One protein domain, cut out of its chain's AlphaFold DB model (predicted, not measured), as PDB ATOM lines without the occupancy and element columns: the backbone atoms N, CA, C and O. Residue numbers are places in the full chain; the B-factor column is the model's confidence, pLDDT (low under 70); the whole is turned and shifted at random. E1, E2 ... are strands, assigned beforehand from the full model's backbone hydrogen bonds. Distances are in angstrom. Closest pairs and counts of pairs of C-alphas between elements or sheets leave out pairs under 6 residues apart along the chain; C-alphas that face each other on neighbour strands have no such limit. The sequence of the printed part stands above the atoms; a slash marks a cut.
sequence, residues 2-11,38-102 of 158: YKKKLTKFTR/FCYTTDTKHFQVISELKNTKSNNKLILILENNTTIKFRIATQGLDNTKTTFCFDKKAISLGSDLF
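What this domain is: This is residues 2 to 11 and 38 to 102 of the 158 residues of a protein of Legionellales bacterium (UniProt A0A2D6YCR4). There is little regular structure: the body is one strongly twisted antiparallel sheet, E4 E3 E2 E5, with E1 off toward one end of the long axis and loop 89 to 102 toward the other. Of 75 printed residues, 28 are in five strands, E1 to E5 along the chain, all strand. The whole is compact, radius of gyration of the C-alphas 12.6 A, spanning 44 by 25 by 23 A.

Where its parts are: Find C-alpha 7 at (49.057, 17.496, 0.272), where E1, residues 7 to 9, begins. E2, residues 46 to 54, is 22.9 A long and bends by 62 degrees at residue 50. E3, 61 to 67, spans 19.1 A; E4, 71 to 76, 16.4 A. E5, 86 to 88, ends at (37.267, 11.861, 22.390).

How they stand to each other: See the meander E2 E3 E4, two antiparallel hairpins: N 50 and O 64 are 2.8 A apart, N 63 and O 75 2.9 A. E5 is antiparallel to E2, N 47 to O 87 2.9 A, completing a Greek key, fourth strand beside first. E1 pairs with no named strand.

The domain as a whole: Residues 12 to 37 are cut out, a 17.7 A gap between C-alphas 11 and 38. Residues 2 to 4 have pLDDT under 70.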
ATOM      1  N   TYR A   2      56.573  13.149   4.762       48.75
ATOM      2  CA  TYR A   2      55.280  13.760   4.409       48.75
ATOM      3  C   TYR A   2      54.501  12.819   3.484       48.75
ATOM      4  O   TYR A   2      54.877  12.648   2.326       48.75
ATOM      5  N   LYS A   3      53.414  12.203   3.973       64.00
ATOM      6  CA  LYS A   3      52.529  11.367   3.145       64.00
ATOM      7  C   LYS A   3      51.969  12.227   2.002       64.00
ATOM      8  O   LYS A   3      51.048  13.014   2.207       64.00
ATOM      9  N   LYS A   4      52.538  12.090   0.793       67.56
ATOM     10  CA  LYS A   4      52.227  12.858  -0.436       67.56
ATOM     11  C   LYS A   4      50.716  13.008  -0.673       67.56
ATOM     12  O   LYS A   4      50.283  14.081  -1.086       67.56
ATOM     13  N   LYS A   5      49.936  11.979  -0.306       82.06
ATOM     14  CA  LYS A   5      48.463  11.914  -0.374       82.06
ATOM     15  C   LYS A   5      47.731  13.024   0.400       82.06
ATOM     16  O   LYS A   5      46.677  13.458  -0.039       82.06
ATOM     17  N   LEU A   6      48.292  13.540   1.498       87.25
ATOM     18  CA  LEU A   6      47.650  14.567   2.340       87.25
ATOM     19  C   LEU A   6      47.990  16.007   1.917       87.25
ATOM     20  O   LEU A   6      47.673  16.970   2.621       87.25
ATOM     21  N   THR A   7      48.671  16.177   0.781       89.62
ATOM     22  CA  THR A   7      49.057  17.496   0.272       89.62
ATOM     23  C   THR A   7      48.697  17.655  -1.195       89.62
ATOM     24  O   THR A   7      49.036  16.815  -2.028       89.62
ATOM     25  N   LYS A   8      48.093  18.789  -1.542       90.62
ATOM     26  CA  LYS A   8      47.758  19.143  -2.922       90.62
ATOM     27  C   LYS A   8      48.684  20.244  -3.422       90.62
ATOM     28  O   LYS A   8      48.995  21.199  -2.701       90.62
ATOM     29  N   PHE A   9      49.116  20.123  -4.674       88.94
ATOM     30  CA  PHE A   9      49.746  21.246  -5.359       88.94
ATOM     31  C   PHE A   9      48.753  22.409  -5.436       88.94
ATOM     32  O   PHE A   9      47.551  22.203  -5.597       88.94
ATOM     33  N   THR A  10      49.228  23.640  -5.297       86.56
ATOM     34  CA  THR A  10      48.364  24.795  -5.517       86.56
ATOM     35  C   THR A  10      49.052  25.804  -6.393       86.56
ATOM     36  O   THR A  10      50.174  26.216  -6.111       86.56
ATOM     37  N   ARG A  11      48.335  26.211  -7.434       87.31
ATOM     38  CA  ARG A  11      48.735  27.307  -8.297       87.31
ATOM     39  C   ARG A  11      48.599  28.622  -7.535       87.31
ATOM     40  O   ARG A  11      47.605  28.833  -6.841       87.31
ATOM     41  N   PHE A  38      42.905  19.621   4.943       86.44
ATOM     42  CA  PHE A  38      42.308  19.611   6.277       86.44
ATOM     43  C   PHE A  38      41.087  18.712   6.308       86.44
ATOM     44  O   PHE A  38      40.261  18.770   5.398       86.44
ATOM     45  N   CYS A  39      40.958  17.944   7.381       85.38
ATOM     46  CA  CYS A  39      39.720  17.275   7.725       85.38
ATOM     47  C   CYS A  39      39.214  17.881   9.035       85.38
ATOM     48  O   CYS A  39      39.944  17.926  10.022       85.38
ATOM     49  N   TYR A  40      37.995  18.413   9.008       79.75
ATOM     50  CA  TYR A  40      37.353  19.027  10.175       79.75
ATOM     51  C   TYR A  40      36.271  18.135  10.782       79.75
ATOM     52  O   TYR A  40      35.832  18.361  11.911       79.75
ATOM     53  N   THR A  41      35.836  17.138  10.019       75.00
ATOM     54  CA  THR A  41      34.845  16.160  10.440       75.00
ATOM     55  C   THR A  41      35.569  14.934  10.952       75.00
ATOM     56  O   THR A  41      36.492  14.427  10.311       75.00
ATOM     57  N   THR A  42      35.133  14.478  12.112       74.31
ATOM     58  CA  THR A  42      35.583  13.228  12.704       74.31
ATOM     59  C   THR A  42      34.428  12.255  12.556       74.31
ATOM     60  O   THR A  42      33.314  12.578  12.957       74.31
ATOM     61  N   ASP A  43      34.680  11.092  11.968       75.44
ATOM     62  CA  ASP A  43      33.672  10.025  11.843       75.44
ATOM     63  C   ASP A  43      33.834   8.980  12.959       75.44
ATOM     64  O   ASP A  43      33.074   8.021  13.072       75.44
ATOM     65  N   THR A  44      34.863   9.152  13.787       82.12
ATOM     66  CA  THR A  44      35.299   8.204  14.807       82.12
ATOM     67  C   THR A  44      35.028   8.761  16.199       82.12
ATOM     68  O   THR A  44      34.976   9.974  16.402       82.12
ATOM     69  N   LYS A  45      34.831   7.868  17.175       84.94
ATOM     70  CA  LYS A  45      34.559   8.244  18.575       84.94
ATOM     71  C   LYS A  45      35.781   8.821  19.287       84.94
ATOM     72  O   LYS A  45      35.638   9.509  20.290       84.94
ATOM     73  N   HIS A  46      36.978   8.511  18.806       87.69
ATOM     74  CA  HIS A  46      38.218   9.017  19.367       87.69
ATOM     75  C   HIS A  46      39.317   9.030  18.308       87.69
ATOM     76  O   HIS A  46      39.313   8.237  17.363       87.69
ATOM     77  N   PHE A  47      40.310   9.882  18.519       88.56
ATOM     78  CA  PHE A  47      41.535   9.900  17.735       88.56
ATOM     79  C   PHE A  47      42.746  10.091  18.645       88.56
ATOM     80  O   PHE A  47      42.647  10.626  19.750       88.56
ATOM     81  N   GLN A  48      43.906   9.649  18.170       88.88
ATOM     82  CA  GLN A  48      45.178   9.884  18.840       88.88
ATOM     83  C   GLN A  48      45.931  11.002  18.125       88.88
ATOM     84  O   GLN A  48      46.012  11.020  16.894       88.88
ATOM     85  N   VAL A  49      46.498  11.933  18.884       89.31
ATOM     86  CA  VAL A  49      47.437  12.908  18.326       89.31
ATOM     87  C   VAL A  49      48.773  12.204  18.089       89.31
ATOM     88  O   VAL A  49      49.241  11.451  18.929       89.31
ATOM     89  N   ILE A  50      49.370  12.396  16.914       88.19
ATOM     90  CA  ILE A  50      50.677  11.817  16.573       88.19
ATOM     91  C   ILE A  50      51.771  12.876  16.693       88.19
ATOM     92  O   ILE A  50      52.876  12.605  17.149       88.19
ATOM     93  N   SER A  51      51.506  14.079  16.178       87.38
ATOM     94  CA  SER A  51      52.500  15.153  16.119       87.38
ATOM     95  C   SER A  51      51.863  16.508  15.843       87.38
ATOM     96  O   SER A  51      50.794  16.593  15.234       87.38
ATOM     97  N   GLU A  52      52.573  17.570  16.212       87.75
ATOM     98  CA  GLU A  52      52.235  18.950  15.876       87.75
ATOM     99  C   GLU A  52      53.139  19.471  14.742       87.75
ATOM    100  O   GLU A  52      54.340  19.203  14.684       87.75
ATOM    101  N   LEU A  53      52.563  20.216  13.800       87.50
ATOM    102  CA  LEU A  53      53.199  20.687  12.572       87.50
ATOM    103  C   LEU A  53      52.754  22.120  12.250       87.50
ATOM    104  O   LEU A  53      51.597  22.491  12.419       87.50
ATOM    105  N   LYS A  54      53.643  22.940  11.681       86.19
ATOM    106  CA  LYS A  54      53.272  24.280  11.185       86.19
ATOM    107  C   LYS A  54      52.574  24.200   9.827       86.19
ATOM    108  O   LYS A  54      53.039  23.486   8.929       86.19
ATOM    109  N   ASN A  55      51.493  24.959   9.626       85.81
ATOM    110  CA  ASN A  55      50.884  25.083   8.305       85.81
ATOM    111  C   ASN A  55      51.799  25.860   7.332       85.81
ATOM    112  O   ASN A  55      52.587  26.707   7.728       85.81
ATOM    113  N   THR A  56      51.720  25.552   6.037       83.50
ATOM    114  CA  THR A  56      52.553  26.159   4.982       83.50
ATOM    115  C   THR A  56      51.940  27.440   4.426       83.50
ATOM    116  O   THR A  56      52.656  28.294   3.907       83.50
ATOM    117  N   LYS A  57      50.607  27.560   4.474       82.81
ATOM    118  CA  LYS A  57      49.858  28.665   3.854       82.81
ATOM    119  C   LYS A  57      49.242  29.659   4.824       82.81
ATOM    120  O   LYS A  57      48.904  30.758   4.400       82.81
ATOM    121  N   SER A  58      49.069  29.276   6.079       84.50
ATOM    122  CA  SER A  58      48.604  30.165   7.139       84.50
ATOM    123  C   SER A  58      49.513  30.026   8.351       84.50
ATOM    124  O   SER A  58      50.262  29.057   8.451       84.50
ATOM    125  N   ASN A  59      49.397  30.960   9.290       84.25
ATOM    126  CA  ASN A  59      50.134  30.927  10.556       84.25
ATOM    127  C   ASN A  59      49.551  29.923  11.564       84.25
ATOM    128  O   ASN A  59      49.977  29.879  12.714       84.25
ATOM    129  N   ASN A  60      48.559  29.126  11.159       88.06
ATOM    130  CA  ASN A  60      47.939  28.146  12.037       88.06
ATOM    131  C   ASN A  60      48.895  26.979  12.287       88.06
ATOM    132  O   ASN A  60      49.554  26.479  11.367       88.06
ATOM    133  N   LYS A  61      48.904  26.502  13.528       89.81
ATOM    134  CA  LYS A  61      49.476  25.204  13.861       89.81
ATOM    135  C   LYS A  61      48.466  24.101  13.565       89.81
ATOM    136  O   LYS A  61      47.254  24.318  13.613       89.81
ATOM    137  N   LEU A  62      48.984  22.940  13.205       90.44
ATOM    138  CA  LEU A  62      48.225  21.768  12.809       90.44
ATOM    139  C   LEU A  62      48.660  20.587  13.650       90.44
ATOM    140  O   LEU A  62      49.828  20.482  14.003       90.44
ATOM    141  N   ILE A  63      47.742  19.665  13.869       89.94
ATOM    142  CA  ILE A  63      48.048  18.355  14.426       89.94
ATOM    143  C   ILE A  63      47.826  17.286  13.365       89.94
ATOM    144  O   ILE A  63      46.941  17.391  12.506       89.94
ATOM    145  N   LEU A  64      48.674  16.271  13.415       90.12
ATOM    146  CA  LEU A  64      48.489  15.023  12.705       90.12
ATOM    147  C   LEU A  64      47.768  14.066  13.645       90.12
ATOM    148  O   LEU A  64      48.283  13.781  14.724       90.12
ATOM    149  N   ILE A  65      46.604  13.581  13.234       89.62
ATOM    150  CA  ILE A  65      45.798  12.656  14.033       89.62
ATOM    151  C   ILE A  65      45.755  11.280  13.380       89.62
ATOM    152  O   ILE A  65      45.800  11.180  12.149       89.62
ATOM    153  N   LEU A  66      45.660  10.245  14.209       89.12
ATOM    154  CA  LEU A  66      45.386   8.868  13.821       89.12
ATOM    155  C   LEU A  66      43.973   8.498  14.270       89.12
ATOM    156  O   LEU A  66      43.671   8.479  15.462       89.12
ATOM    157  N   GLU A  67      43.119   8.193  13.306       87.31
ATOM    158  CA  GLU A  67      41.762   7.696  13.519       87.31
ATOM    159  C   GLU A  67      41.715   6.185  13.269       87.31
ATOM    160  O   GLU A  67      42.295   5.698  12.290       87.31
ATOM    161  N   ASN A  68      41.019   5.445  14.144       83.69
ATOM    162  CA  ASN A  68      40.838   3.987  14.060       83.69
ATOM    163  C   ASN A  68      42.136   3.217  13.741       83.69
ATOM    164  O   ASN A  68      42.123   2.275  12.950       83.69
ATOM    165  N   ASN A  69      43.277   3.673  14.268       81.75
ATOM    166  CA  ASN A  69      44.620   3.117  14.043       81.75
ATOM    167  C   ASN A  69      45.091   3.025  12.576       81.75
ATOM    168  O   ASN A  69      46.135   2.440  12.297       81.75
ATOM    169  N   THR A  70      44.367   3.614  11.624       84.69
ATOM    170  CA  THR A  70      44.593   3.391  10.184       84.69
ATOM    171  C   THR A  70      44.667   4.689   9.399       84.69
ATOM    172  O   THR A  70      45.527   4.861   8.527       84.69
ATOM    173  N   THR A  71      43.785   5.635   9.712       88.31
ATOM    174  CA  THR A  71      43.578   6.817   8.881       88.31
ATOM    175  C   THR A  71      44.280   8.013   9.492       88.31
ATOM    176  O   THR A  71      44.008   8.401  10.622       88.31
ATOM    177  N   ILE A  72      45.188   8.618   8.727       88.88
ATOM    178  CA  ILE A  72      45.912   9.813   9.160       88.88
ATOM    179  C   ILE A  72      45.294  11.052   8.525       88.88
ATOM    180  O   ILE A  72      45.202  11.131   7.298       88.88
ATOM    181  N   LYS A  73      44.942  12.045   9.345       90.62
ATOM    182  CA  LYS A  73      44.339  13.311   8.899       90.62
ATOM    183  C   LYS A  73      45.054  14.517   9.515       90.62
ATOM    184  O   LYS A  73      45.719  14.406  10.543       90.62
ATOM    185  N   PHE A  74      44.930  15.678   8.867       90.81
ATOM    186  CA  PHE A  74      45.361  16.960   9.434       90.81
ATOM    187  C   PHE A  74      44.178  17.697  10.054       90.81
ATOM    188  O   PHE A  74      43.175  17.914   9.369       90.81
ATOM    189  N   ARG A  75      44.360  18.174  11.287       89.75
ATOM    190  CA  ARG A  75      43.407  19.025  12.010       89.75
ATOM    191  C   ARG A  75      44.080  20.322  12.463       89.75
ATOM    192  O   ARG A  75      45.309  20.408  12.503       89.75
ATOM    193  N   ILE A  76      43.290  21.349  12.774       90.56
ATOM    194  CA  ILE A  76      43.800  22.549  13.451       90.56
ATOM    195  C   ILE A  76      44.250  22.151  14.861       90.56
ATOM    196  O   ILE A  76      43.564  21.387  15.535       90.56
ATOM    197  N   ALA A  77      45.417  22.636  15.280       90.75
ATOM    198  CA  ALA A  77      45.929  22.378  16.618       90.75
ATOM    199  C   ALA A  77      45.154  23.191  17.661       90.75
ATOM    200  O   ALA A  77      44.944  24.393  17.479       90.75
ATOM    201  N   THR A  78      44.793  22.543  18.769       90.38
ATOM    202  CA  THR A  78      44.267  23.227  19.956       90.38
ATOM    203  C   THR A  78      45.427  23.564  20.888       90.38
ATOM    204  O   THR A  78      46.352  22.769  21.048       90.38
ATOM    205  N   GLN A  79      45.405  24.751  21.489       89.25
ATOM    206  CA  GLN A  79      46.452  25.173  22.415       89.25
ATOM    207  C   GLN A  79      46.435  24.316  23.685       89.25
ATOM    208  O   GLN A  79      45.391  24.184  24.307       89.25
ATOM    209  N   GLY A  80      47.595  23.787  24.084       85.56
ATOM    210  CA  GLY A  80      47.721  22.965  25.293       85.56
ATOM    211  C   GLY A  80      47.274  21.512  25.118       85.56
ATOM    212  O   GLY A  80      47.115  20.810  26.110       85.56
ATOM    213  N   LEU A  81      47.055  21.056  23.879       85.94
ATOM    214  CA  LEU A  81      46.776  19.651  23.602       85.94
ATOM    215  C   LEU A  81      48.073  18.837  23.642       85.94
ATOM    216  O   LEU A  81      48.989  19.095  22.860       85.94
ATOM    217  N   ASP A  82      48.130  17.839  24.520       82.25
ATOM    218  CA  ASP A  82      49.281  16.943  24.609       82.25
ATOM    219  C   ASP A  82      49.313  15.966  23.430       82.25
ATOM    220  O   ASP A  82      48.325  15.295  23.123       82.25
ATOM    221  N   ASN A  83      50.486  15.816  22.816       76.19
ATOM    222  CA  ASN A  83      50.679  14.950  21.650       76.19
ATOM    223  C   ASN A  83      50.537  13.448  21.944       76.19
ATOM    224  O   ASN A  83      50.584  12.661  21.012       76.19
ATOM    225  N   THR A  84      50.402  13.024  23.201       73.50
ATOM    226  CA  THR A  84      50.330  11.604  23.585       73.50
ATOM    227  C   THR A  84      48.935  11.162  24.017       73.50
ATOM    228  O   THR A  84      48.701   9.963  24.173       73.50
ATOM    229  N   LYS A  85      47.996  12.098  24.201       75.62
ATOM    230  CA  LYS A  85      46.661  11.797  24.726       75.62
ATOM    231  C   LYS A  85      45.690  11.393  23.620       75.62
ATOM    232  O   LYS A  85      45.693  11.937  22.513       75.62
ATOM    233  N   THR A  86      44.820  10.442  23.946       81.56
ATOM    234  CA  THR A  86      43.626  10.142  23.157       81.56
ATOM    235  C   THR A  86      42.584  11.222  23.410       81.56
ATOM    236  O   THR A  86      42.305  11.593  24.547       81.56
ATOM    237  N   THR A  87      42.032  11.764  22.331       83.38
ATOM    238  CA  THR A  87      40.977  12.775  22.379       83.38
ATOM    239  C   THR A  87      39.670  12.137  21.938       83.38
ATOM    240  O   THR A  87      39.639  11.404  20.947       83.38
ATOM    241  N   PHE A  88      38.592  12.408  22.670       83.06
ATOM    242  CA  PHE A  88      37.267  11.861  22.390       83.06
ATOM    243  C   PHE A  88      36.409  12.836  21.582       83.06
ATOM    244  O   PHE A  88      36.503  14.055  21.746       83.06
ATOM    245  N   CYS A  89      35.551  12.280  20.731       84.88
ATOM    246  CA  CYS A  89      34.604  12.986  19.877       84.88
ATOM    247  C   CYS A  89      33.186  12.486  20.151       84.88
ATOM    248  O   CYS A  89      32.963  11.290  20.327       84.88
ATOM    249  N   PHE A  90      32.221  13.402  20.146       83.31
ATOM    250  CA  PHE A  90      30.788  13.146  20.355       83.31
ATOM    251  C   PHE A  90      30.412  12.501  21.699       83.31
ATOM    252  O   PHE A  90      29.248  12.161  21.900       83.31
ATOM    253  N   ASP A  91      31.357  12.362  22.630       82.00
ATOM    254  CA  ASP A  91      31.085  11.867  23.974       82.00
ATOM    255  C   ASP A  91      30.936  13.029  24.961       82.00
ATOM    256  O   ASP A  91      31.901  13.702  25.328       82.00
ATOM    257  N   LYS A  92      29.700  13.249  25.419       78.56
ATOM    258  CA  LYS A  92      29.364  14.286  26.400       78.56
ATOM    259  C   LYS A  92      29.986  14.026  27.778       78.56
ATOM    260  O   LYS A  92      30.132  14.966  28.551       78.56
ATOM    261  N   LYS A  93      30.328  12.776  28.116       78.44
ATOM    262  CA  LYS A  93      30.902  12.436  29.429       78.44
ATOM    263  C   LYS A  93      32.408  12.698  29.496       78.44
ATOM    264  O   LYS A  93      32.925  12.938  30.581       78.44
ATOM    265  N   ALA A  94      33.093  12.690  28.354       79.81
ATOM    266  CA  ALA A  94      34.546  12.804  28.253       79.81
ATOM    267  C   ALA A  94      34.972  14.094  27.528       79.81
ATOM    268  O   ALA A  94      35.752  14.065  26.575       79.81
ATOM    269  N   ILE A  95      34.444  15.242  27.967       85.56
ATOM    270  CA  ILE A  95      34.799  16.541  27.381       85.56
ATOM    271  C   ILE A  95      36.224  16.895  27.790       85.56
ATOM    272  O   ILE A  95      36.508  17.155  28.958       85.56
ATOM    273  N   SER A  96      37.114  16.922  26.807       86.62
ATOM    274  CA  SER A  96      38.517  17.268  26.990       86.62
ATOM    275  C   SER A  96      38.933  18.364  26.017       86.62
ATOM    276  O   SER A  96      38.220  18.700  25.067       86.62
ATOM    277  N   LEU A  97      40.097  18.957  26.259       88.56
ATOM    278  CA  LEU A  97      40.654  19.943  25.348       88.56
ATOM    279  C   LEU A  97      40.917  19.289  23.981       88.56
ATOM    280  O   LEU A  97      41.499  18.215  23.908       88.56
ATOM    281  N   GLY A  98      40.464  19.929  22.900       87.56
ATOM    282  CA  GLY A  98      40.572  19.396  21.535       87.56
ATOM    283  C   GLY A  98      39.456  18.430  21.114       87.56
ATOM    284  O   GLY A  98      39.448  18.015  19.955       87.56
ATOM    285  N   SER A  99      38.516  18.097  22.007       89.44
ATOM    286  CA  SER A  99      37.342  17.279  21.684       89.44
ATOM    287  C   SER A  99      36.404  17.965  20.693       89.44
ATOM    288  O   SER A  99      36.155  19.169  20.774       89.44
ATOM    289  N   ASP A 100      35.810  17.164  19.811       89.19
ATOM    290  CA  ASP A 100      34.762  17.621  18.900       89.19
ATOM    291  C   ASP A 100      33.399  17.203  19.410       89.19
ATOM    292  O   ASP A 100      33.136  16.018  19.616       89.19
ATOM    293  N   LEU A 101      32.520  18.177  19.591       89.94
ATOM    294  CA  LEU A 101      31.188  17.972  20.134       89.94
ATOM    295  C   LEU A 101      30.186  18.809  19.348       89.94
ATOM    296  O   LEU A 101      30.536  19.829  18.748       89.94
ATOM    297  N   PHE A 102      28.924  18.400  19.400       91.19
ATOM    298  CA  PHE A 102      27.827  19.273  19.009       91.19
ATOM    299  C   PHE A 102      27.711  20.431  20.001       91.19
ATOM    300  O   PHE A 102      27.959  20.262  21.199       91.19
TER     301      PHE A 102